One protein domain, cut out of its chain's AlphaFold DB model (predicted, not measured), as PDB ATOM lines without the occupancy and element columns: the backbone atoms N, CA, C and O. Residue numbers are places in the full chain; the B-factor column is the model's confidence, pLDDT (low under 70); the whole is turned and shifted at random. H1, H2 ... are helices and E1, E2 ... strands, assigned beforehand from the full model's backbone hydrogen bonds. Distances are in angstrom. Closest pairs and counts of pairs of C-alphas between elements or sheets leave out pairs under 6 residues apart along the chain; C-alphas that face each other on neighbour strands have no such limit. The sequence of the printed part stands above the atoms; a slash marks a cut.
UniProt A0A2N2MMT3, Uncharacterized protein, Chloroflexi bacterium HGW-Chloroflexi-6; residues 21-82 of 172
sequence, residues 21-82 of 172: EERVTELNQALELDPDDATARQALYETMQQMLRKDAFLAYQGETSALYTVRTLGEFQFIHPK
ATOM      1  N   GLU A  21     218.684 234.633 158.030       84.25
ATOM      2  CA  GLU A  21     217.979 233.781 158.995       84.25
ATOM      3  C   GLU A  21     218.643 232.408 159.159       84.25
ATOM      4  O   GLU A  21     218.810 231.922 160.279       84.25
ATOM      5  N   GLU A  22     219.091 231.805 158.056       88.25
ATOM      6  CA  GLU A  22     219.795 230.521 158.066       88.25
ATOM      7  C   GLU A  22     221.159 230.668 158.747       88.25
ATOM      8  O   GLU A  22     221.479 229.891 159.642       88.25
ATOM      9  N   ARG A  23     221.886 231.761 158.464       88.75
ATOM     10  CA  ARG A  23     223.142 232.085 159.166       88.75
ATOM     11  C   ARG A  23     222.942 232.274 160.670       88.75
ATOM     12  O   ARG A  23     223.756 231.797 161.451       88.75
ATOM     13  N   VAL A  24     221.874 232.954 161.099       87.56
ATOM     14  CA  VAL A  24     221.550 233.086 162.537       87.56
ATOM     15  C   VAL A  24     221.264 231.720 163.161       87.56
ATOM     16  O   VAL A  24     221.684 231.464 164.286       87.56
ATOM     17  N   THR A  25     220.578 230.837 162.435       89.00
ATOM     18  CA  THR A  25     220.246 229.490 162.915       89.00
ATOM     19  C   THR A  25     221.502 228.633 163.088       89.00
ATOM     20  O   THR A  25     221.679 228.029 164.142       89.00
ATOM     21  N   GLU A  26     222.406 228.636 162.105       90.69
ATOM     22  CA  GLU A  26     223.697 227.938 162.183       90.69
ATOM     23  C   GLU A  26     224.569 228.472 163.330       90.69
ATOM     24  O   GLU A  26     225.141 227.699 164.097       90.69
ATOM     25  N   LEU A  27     224.639 229.797 163.493       89.25
ATOM     26  CA  LEU A  27     225.419 230.426 164.563       89.25
ATOM     27  C   LEU A  27     224.839 230.137 165.951       89.25
ATOM     28  O   LEU A  27     225.599 229.925 166.893       89.25
ATOM     29  N   ASN A  28     223.513 230.073 166.085       87.31
ATOM     30  CA  ASN A  28     222.886 229.633 167.330       87.31
ATOM     31  C   ASN A  28     223.218 228.170 167.637       87.31
ATOM     32  O   ASN A  28     223.561 227.874 168.775       87.31
ATOM     33  N   GLN A  29     223.197 227.276 166.644       88.81
ATOM     34  CA  GLN A  29     223.616 225.882 166.843       88.81
ATOM     35  C   GLN A  29     225.088 225.778 167.263       88.81
ATOM     36  O   GLN A  29     225.426 224.983 168.138       88.81
ATOM     37  N   ALA A  30     225.968 226.602 166.685       90.06
ATOM     38  CA  ALA A  30     227.369 226.658 167.095       90.06
ATOM     39  C   ALA A  30     227.517 227.094 168.564       90.06
ATOM     40  O   ALA A  30     228.272 226.475 169.308       90.06
ATOM     41  N   LEU A  31     226.751 228.096 169.004       87.06
ATOM     42  CA  LEU A  31     226.760 228.575 170.393       87.06
ATOM     43  C   LEU A  31     226.068 227.632 171.385       87.06
ATOM     44  O   LEU A  31     226.360 227.675 172.577       87.06
ATOM     45  N   GLU A  32     225.156 226.778 170.921       86.00
ATOM     46  CA  GLU A  32     224.620 225.682 171.733       86.00
ATOM     47  C   GLU A  32     225.683 224.609 172.008       86.00
ATOM     48  O   GLU A  32     225.682 224.010 173.086       86.00
ATOM     49  N   LEU A  33     226.595 224.375 171.056       90.25
ATOM     50  CA  LEU A  33     227.712 223.436 171.199       90.25
ATOM     51  C   LEU A  33     228.863 224.029 172.024       90.25
ATOM     52  O   LEU A  33     229.407 223.335 172.883       90.25
ATOM     53  N   ASP A  34     229.220 225.288 171.772       88.81
ATOM     54  CA  ASP A  34     230.235 226.034 172.518       88.81
ATOM     55  C   ASP A  34     229.740 227.457 172.848       88.81
ATOM     56  O   ASP A  34     229.863 228.375 172.029       88.81
ATOM     57  N   PRO A  35     229.197 227.676 174.058       84.12
ATOM     58  CA  PRO A  35     228.673 228.981 174.453       84.12
ATOM     59  C   PRO A  35     229.767 230.042 174.633       84.12
ATOM     60  O   PRO A  35     229.462 231.240 174.629       84.12
ATOM     61  N   ASP A  36     231.029 229.629 174.779       86.62
ATOM     62  CA  ASP A  36     232.157 230.526 175.000       86.62
ATOM     63  C   ASP A  36     232.893 230.902 173.704       86.62
ATOM     64  O   ASP A  36     233.780 231.763 173.746       86.62
ATOM     65  N   ASP A  37     232.474 230.403 172.535       88.62
ATOM     66  CA  ASP A  37     233.061 230.790 171.248       88.62
ATOM     67  C   ASP A  37     232.824 232.285 170.955       88.62
ATOM     68  O   ASP A  37     231.735 232.745 170.588       88.62
ATOM     69  N   ALA A  38     233.879 233.084 171.135       87.56
ATOM     70  CA  ALA A  38     233.860 234.520 170.887       87.56
ATOM     71  C   ALA A  38     233.660 234.856 169.398       87.56
ATOM     72  O   ALA A  38     233.053 235.877 169.076       87.56
ATOM     73  N   THR A  39     234.126 233.989 168.495       90.94
ATOM     74  CA  THR A  39     234.031 234.189 167.044       90.94
ATOM     75  C   THR A  39     232.597 233.988 166.582       90.94
ATOM     76  O   THR A  39     232.046 234.850 165.895       90.94
ATOM     77  N   ALA A  40     231.960 232.893 167.012       88.94
ATOM     78  CA  ALA A  40     230.552 232.630 166.729       88.94
ATOM     79  C   ALA A  40     229.646 233.721 167.318       88.94
ATOM     80  O   ALA A  40     228.742 234.211 166.636       88.94
ATOM     81  N   ARG A  41     229.940 234.193 168.541       86.44
ATOM     82  CA  ARG A  41     229.226 235.329 169.148       86.44
ATOM     83  C   ARG A  41     229.343 236.593 168.310       86.44
ATOM     84  O   ARG A  41     228.326 237.211 168.001       86.44
ATOM     85  N   GLN A  42     230.556 236.982 167.921       88.19
ATOM     86  CA  GLN A  42     230.759 238.188 167.120       88.19
ATOM     87  C   GLN A  42     230.060 238.089 165.756       88.19
ATOM     88  O   GLN A  42     229.372 239.025 165.347       88.19
ATOM     89  N   ALA A  43     230.153 236.936 165.089       90.56
ATOM     90  CA  ALA A  43     229.462 236.693 163.828       90.56
ATOM     91  C   ALA A  43     227.931 236.772 163.976       90.56
ATOM     92  O   ALA A  43     227.250 237.302 163.090       90.56
ATOM     93  N   LEU A  44     227.380 236.301 165.102       88.81
ATOM     94  CA  LEU A  44     225.954 236.416 165.408       88.81
ATOM     95  C   LEU A  44     225.545 237.883 165.561       88.81
ATOM     96  O   LEU A  44     224.569 238.306 164.943       88.81
ATOM     97  N   TYR A  45     226.317 238.680 166.308       87.94
ATOM     98  CA  TYR A  45     226.075 240.119 166.460       87.94
ATOM     99  C   TYR A  45     226.069 240.857 165.117       87.94
ATOM    100  O   TYR A  45     225.150 241.632 164.840       87.94
ATOM    101  N   GLU A  46     227.059 240.607 164.262       90.56
ATOM    102  CA  GLU A  46     227.151 241.238 162.942       90.56
ATOM    103  C   GLU A  46     225.978 240.836 162.039       90.56
ATOM    104  O   GLU A  46     225.366 241.685 161.383       90.56
ATOM    105  N   THR A  47     225.618 239.549 162.039       89.88
ATOM    106  CA  THR A  47     224.501 239.022 161.243       89.88
ATOM    107  C   THR A  47     223.169 239.602 161.717       89.88
ATOM    108  O   THR A  47     222.361 240.054 160.901       89.88
ATOM    109  N   MET A  48     222.960 239.690 163.033       84.50
ATOM    110  CA  MET A  48     221.801 240.360 163.616       84.50
ATOM    111  C   MET A  48     221.756 241.837 163.228       84.50
ATOM    112  O   MET A  48     220.710 242.325 162.816       84.50
ATOM    113  N   GLN A  49     222.878 242.559 163.281       87.00
ATOM    114  CA  GLN A  49     222.910 243.962 162.874       87.00
ATOM    115  C   GLN A  49     222.537 244.137 161.393       87.00
ATOM    116  O   GLN A  49     221.832 245.083 161.042       87.00
ATOM    117  N   GLN A  50     222.971 243.225 160.518       88.50
ATOM    118  CA  GLN A  50     222.560 243.219 159.111       88.50
ATOM    119  C   GLN A  50     221.060 242.947 158.949       88.50
ATOM    120  O   GLN A  50     220.417 243.596 158.124       88.50
ATOM    121  N   MET A  51     220.497 242.035 159.745       83.62
ATOM    122  CA  MET A  51     219.059 241.761 159.770       83.62
ATOM    123  C   MET A  51     218.272 242.994 160.235       83.62
ATOM    124  O   MET A  51     217.340 243.403 159.551       83.62
ATOM    125  N   LEU A  52     218.724 243.670 161.295       82.94
ATOM    126  CA  LEU A  52     218.090 244.881 161.836       82.94
ATOM    127  C   LEU A  52     218.150 246.090 160.907       82.94
ATOM    128  O   LEU A  52     217.289 246.964 160.950       82.94
ATOM    129  N   ARG A  53     219.169 246.152 160.048       84.56
ATOM    130  CA  ARG A  53     219.240 247.163 158.987       84.56
ATOM    131  C   ARG A  53     218.203 246.928 157.891       84.56
ATOM    132  O   ARG A  53     217.832 247.888 157.223       84.56
ATOM    133  N   LYS A  54     217.773 245.678 157.681       83.19
ATOM    134  CA  LYS A  54     216.718 245.326 156.718       83.19
ATOM    135  C   LYS A  54     215.325 245.424 157.337       83.19
ATOM    136  O   LYS A  54     214.417 245.915 156.678       83.19
ATOM    137  N   ASP A  55     215.181 244.988 158.584       76.69
ATOM    138  CA  ASP A  55     213.942 245.038 159.356       76.69
ATOM    139  C   ASP A  55     214.222 245.586 160.759       76.69
ATOM    140  O   ASP A  55     214.786 244.908 161.615       76.69
ATOM    141  N   ALA A  56     213.833 246.840 160.994       77.75
ATOM    142  CA  ALA A  56     214.077 247.525 162.260       77.75
ATOM    143  C   ALA A  56     213.138 247.067 163.391       77.75
ATOM    144  O   ALA A  56     213.295 247.507 164.533       77.75
ATOM    145  N   PHE A  57     212.143 246.225 163.097       76.81
ATOM    146  CA  PHE A  57     211.160 245.805 164.082       76.81
ATOM    147  C   PHE A  57     211.619 244.553 164.821       76.81
ATOM    148  O   PHE A  57     211.684 243.452 164.277       76.81
ATOM    149  N   LEU A  58     211.865 244.736 166.116       80.69
ATOM    150  CA  LEU A  58     212.040 243.652 167.068       80.69
ATOM    151  C   LEU A  58     210.890 243.660 168.068       80.69
ATOM    152  O   LEU A  58     210.645 244.651 168.754       80.69
ATOM    153  N   ALA A  59     210.217 242.525 168.182       79.00
ATOM    154  CA  ALA A  59     209.298 242.220 169.258       79.00
ATOM    155  C   ALA A  59     210.026 241.382 170.313       79.00
ATOM    156  O   ALA A  59     210.490 240.269 170.058       79.00
ATOM    157  N   TYR A  60     210.116 241.920 171.524       77.38
ATOM    158  CA  TYR A  60     210.587 241.167 172.677       77.38
ATOM    159  C   TYR A  60     209.520 240.148 173.096       77.38
ATOM    160  O   TYR A  60     208.370 240.519 173.339       77.38
ATOM    161  N   GLN A  61     209.899 238.872 173.186       84.25
ATOM    162  CA  GLN A  61     208.970 237.783 173.495       84.25
ATOM    163  C   GLN A  61     209.184 237.204 174.895       84.25
ATOM    164  O   GLN A  61     208.220 236.804 175.547       84.25
ATOM    165  N   GLY A  62     210.428 237.171 175.377       81.06
ATOM    166  CA  GLY A  62     210.746 236.634 176.696       81.06
ATOM    167  C   GLY A  62     212.217 236.766 177.080       81.06
ATOM    168  O   GLY A  62     213.070 237.102 176.261       81.06
ATOM    169  N   GLU A  63     212.505 236.490 178.349       81.69
ATOM    170  CA  GLU A  63     213.839 236.578 178.948       81.69
ATOM    171  C   GLU A  63     214.015 235.445 179.958       81.69
ATOM    172  O   GLU A  63     213.146 235.196 180.797       81.69
ATOM    173  N   THR A  64     215.156 234.765 179.881       79.44
ATOM    174  CA  THR A  64     215.647 233.843 180.914       79.44
ATOM    175  C   THR A  64     216.800 234.497 181.671       79.44
ATOM    176  O   THR A  64     217.159 235.637 181.389       79.44
ATOM    177  N   SER A  65     217.422 233.821 182.639       72.56
ATOM    178  CA  SER A  65     218.605 234.366 183.327       72.56
ATOM    179  C   SER A  65     219.765 234.681 182.372       72.56
ATOM    180  O   SER A  65     220.465 235.663 182.600       72.56
ATOM    181  N   ALA A  66     219.923 233.911 181.291       76.44
ATOM    182  CA  ALA A  66     221.075 233.987 180.389       76.44
ATOM    183  C   ALA A  66     220.757 234.505 178.975       76.44
ATOM    184  O   ALA A  66     221.669 234.918 178.266       76.44
ATOM    185  N   LEU A  67     219.490 234.497 178.547       83.12
ATOM    186  CA  LEU A  67     219.127 234.692 177.140       83.12
ATOM    187  C   LEU A  67     217.929 235.639 176.985       83.12
ATOM    188  O   LEU A  67     217.032 235.668 177.833       83.12
ATOM    189  N   TYR A  68     217.892 236.372 175.874       82.50
ATOM    190  CA  TYR A  68     216.699 237.043 175.366       82.50
ATOM    191  C   TYR A  68     216.094 236.231 174.228       82.50
ATOM    192  O   TYR A  68     216.807 235.738 173.358       82.50
ATOM    193  N   THR A  69     214.772 236.144 174.204       85.25
ATOM    194  CA  THR A  69     214.018 235.615 173.074       85.25
ATOM    195  C   THR A  69     213.407 236.788 172.324       85.25
ATOM    196  O   THR A  69     212.572 237.522 172.865       85.25
ATOM    197  N   VAL A  70     213.847 236.970 171.083       84.81
ATOM    198  CA  VAL A  70     213.464 238.097 170.232       84.81
ATOM    199  C   VAL A  70     212.813 237.559 168.967       84.81
ATOM    200  O   VAL A  70     213.190 236.502 168.463       84.81
ATOM    201  N   ARG A  71     211.822 238.287 168.465       85.69
ATOM    202  CA  ARG A  71     211.111 237.962 167.237       85.69
ATOM    203  C   ARG A  71     211.101 239.159 166.289       85.69
ATOM    204  O   ARG A  71     210.925 240.287 166.739       85.69
ATOM    205  N   THR A  72     211.278 238.930 164.993       83.38
ATOM    206  CA  THR A  72     211.171 239.969 163.953       83.38
ATOM    207  C   THR A  72     209.730 240.125 163.451       83.38
ATOM    208  O   THR A  72     208.838 239.348 163.814       83.38
ATOM    209  N   LEU A  73     209.471 241.129 162.608       78.19
ATOM    210  CA  LEU A  73     208.152 241.312 161.991       78.19
ATOM    211  C   LEU A  73     207.765 240.105 161.125       78.19
ATOM    212  O   LEU A  73     206.606 239.699 161.117       78.19
ATOM    213  N   GLY A  74     208.751 239.501 160.457       76.94
ATOM    214  CA  GLY A  74     208.605 238.297 159.635       76.94
ATOM    215  C   GLY A  74     208.407 236.994 160.416       76.94
ATOM    216  O   GLY A  74     208.642 235.931 159.857       76.94
ATOM    217  N   GLU A  75     208.016 237.060 161.694       78.50
ATOM    218  CA  GLU A  75     207.810 235.911 162.596       78.50
ATOM    219  C   GLU A  75     209.086 235.119 162.946       78.50
ATOM    220  O   GLU A  75     209.015 234.197 163.760       78.50
ATOM    221  N   PHE A  76     210.258 235.480 162.409       81.50
ATOM    222  CA  PHE A  76     211.512 234.798 162.724       81.50
ATOM    223  C   PHE A  76     211.892 235.031 164.188       81.50
ATOM    224  O   PHE A  76     212.002 236.171 164.647       81.50
ATOM    225  N   GLN A  77     212.080 233.939 164.923       82.06
ATOM    226  CA  GLN A  77     212.409 233.939 166.340       82.06
ATOM    227  C   GLN A  77     213.851 233.480 166.522       82.06
ATOM    228  O   GLN A  77     214.257 232.459 165.973       82.06
ATOM    229  N   PHE A  78     214.615 234.203 167.334       81.06
ATOM    230  CA  PHE A  78     215.978 233.812 167.669       81.06
ATOM    231  C   PHE A  78     216.319 234.127 169.127       81.06
ATOM    232  O   PHE A  78     215.661 234.920 169.811       81.06
ATOM    233  N   ILE A  79     217.361 233.451 169.604       82.62
ATOM    234  CA  ILE A  79     217.881 233.559 170.961       82.62
ATOM    235  C   ILE A  79     219.109 234.470 170.932       82.62
ATOM    236  O   ILE A  79     219.982 234.305 170.085       82.62
ATOM    237  N   HIS A  80     219.177 235.434 171.845       81.56
ATOM    238  CA  HIS A  80     220.318 236.333 171.984       81.56
ATOM    239  C   HIS A  80     220.946 236.197 173.378       81.56
ATOM    240  O   HIS A  80     220.247 236.440 174.369       81.56
ATOM    241  N   PRO A  81     222.230 235.815 173.497       78.00
ATOM    242  CA  PRO A  81     222.886 235.708 174.792       78.00
ATOM    243  C   PRO A  81     223.020 237.075 175.464       78.00
ATOM    244  O   PRO A  81     223.283 238.093 174.827       78.00
ATOM    245  N   LYS A  82     222.824 237.109 176.782       80.62
ATOM    246  CA  LYS A  82     222.992 238.319 177.584       80.62
ATOM    247  C   LYS A  82     224.463 238.559 177.877       80.62
ATOM    248  O   LYS A  82     225.041 237.868 178.709       80.62
TER     249      LYS A  82
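Overview. This is residues 21 to 82 of the 172 residues of an uncharacterized protein of Chloroflexi bacterium HGW-Chloroflexi-6 (UniProt A0A2N2MMT3). A small three-stranded sheet stands edge-on to a hairpin of two helices, with E3 nearest to H1 and H2 and E1 at the far edge. The printed part has 62 residues with two named helices and three named strands, in the order H1, H2, E1, E2, E3. The class is mixed; E1, E2, E3 form a meander, each strand the antiparallel neighbour of the one before. The whole is compact, radius of gyration of the C-alphas 11.2 A, spanning 29 by 24 by 15 A.

Arrangement. Inner strand E2, residues 67 to 72, forms hairpins with E1, residues 58 to 63, where N 59 and O 71 are 2.8 A apart, and with E3, residues 77 to 81, where N 68 and O 80 are 2.8 A apart. H1, residues 21 to 33, and H2, residues 38 to 54, only graze the sheet. The closest C-alphas of H1 and E3, Asn 28 and Ile 79, are 7.3 A apart. H1 and H2 touch, closest C-alphas Leu 27 and Ala 40, 6.0 A, at a shallow tilt of 23 degrees, opposite ways. Every O i to N i+4 pair in both helices is within hydrogen-bond range.

Along the chain. H2 measures 24.7 A, H1 18.7 A, E2 16.3 A. C-alpha 21 is at (217.979, 233.781, 158.995), C-alpha 81 at (222.886, 235.708, 174.792).

Size, cuts and confidence. The printed part has no cut, its four links are tight, and no printed residue is under 70 in pLDDT.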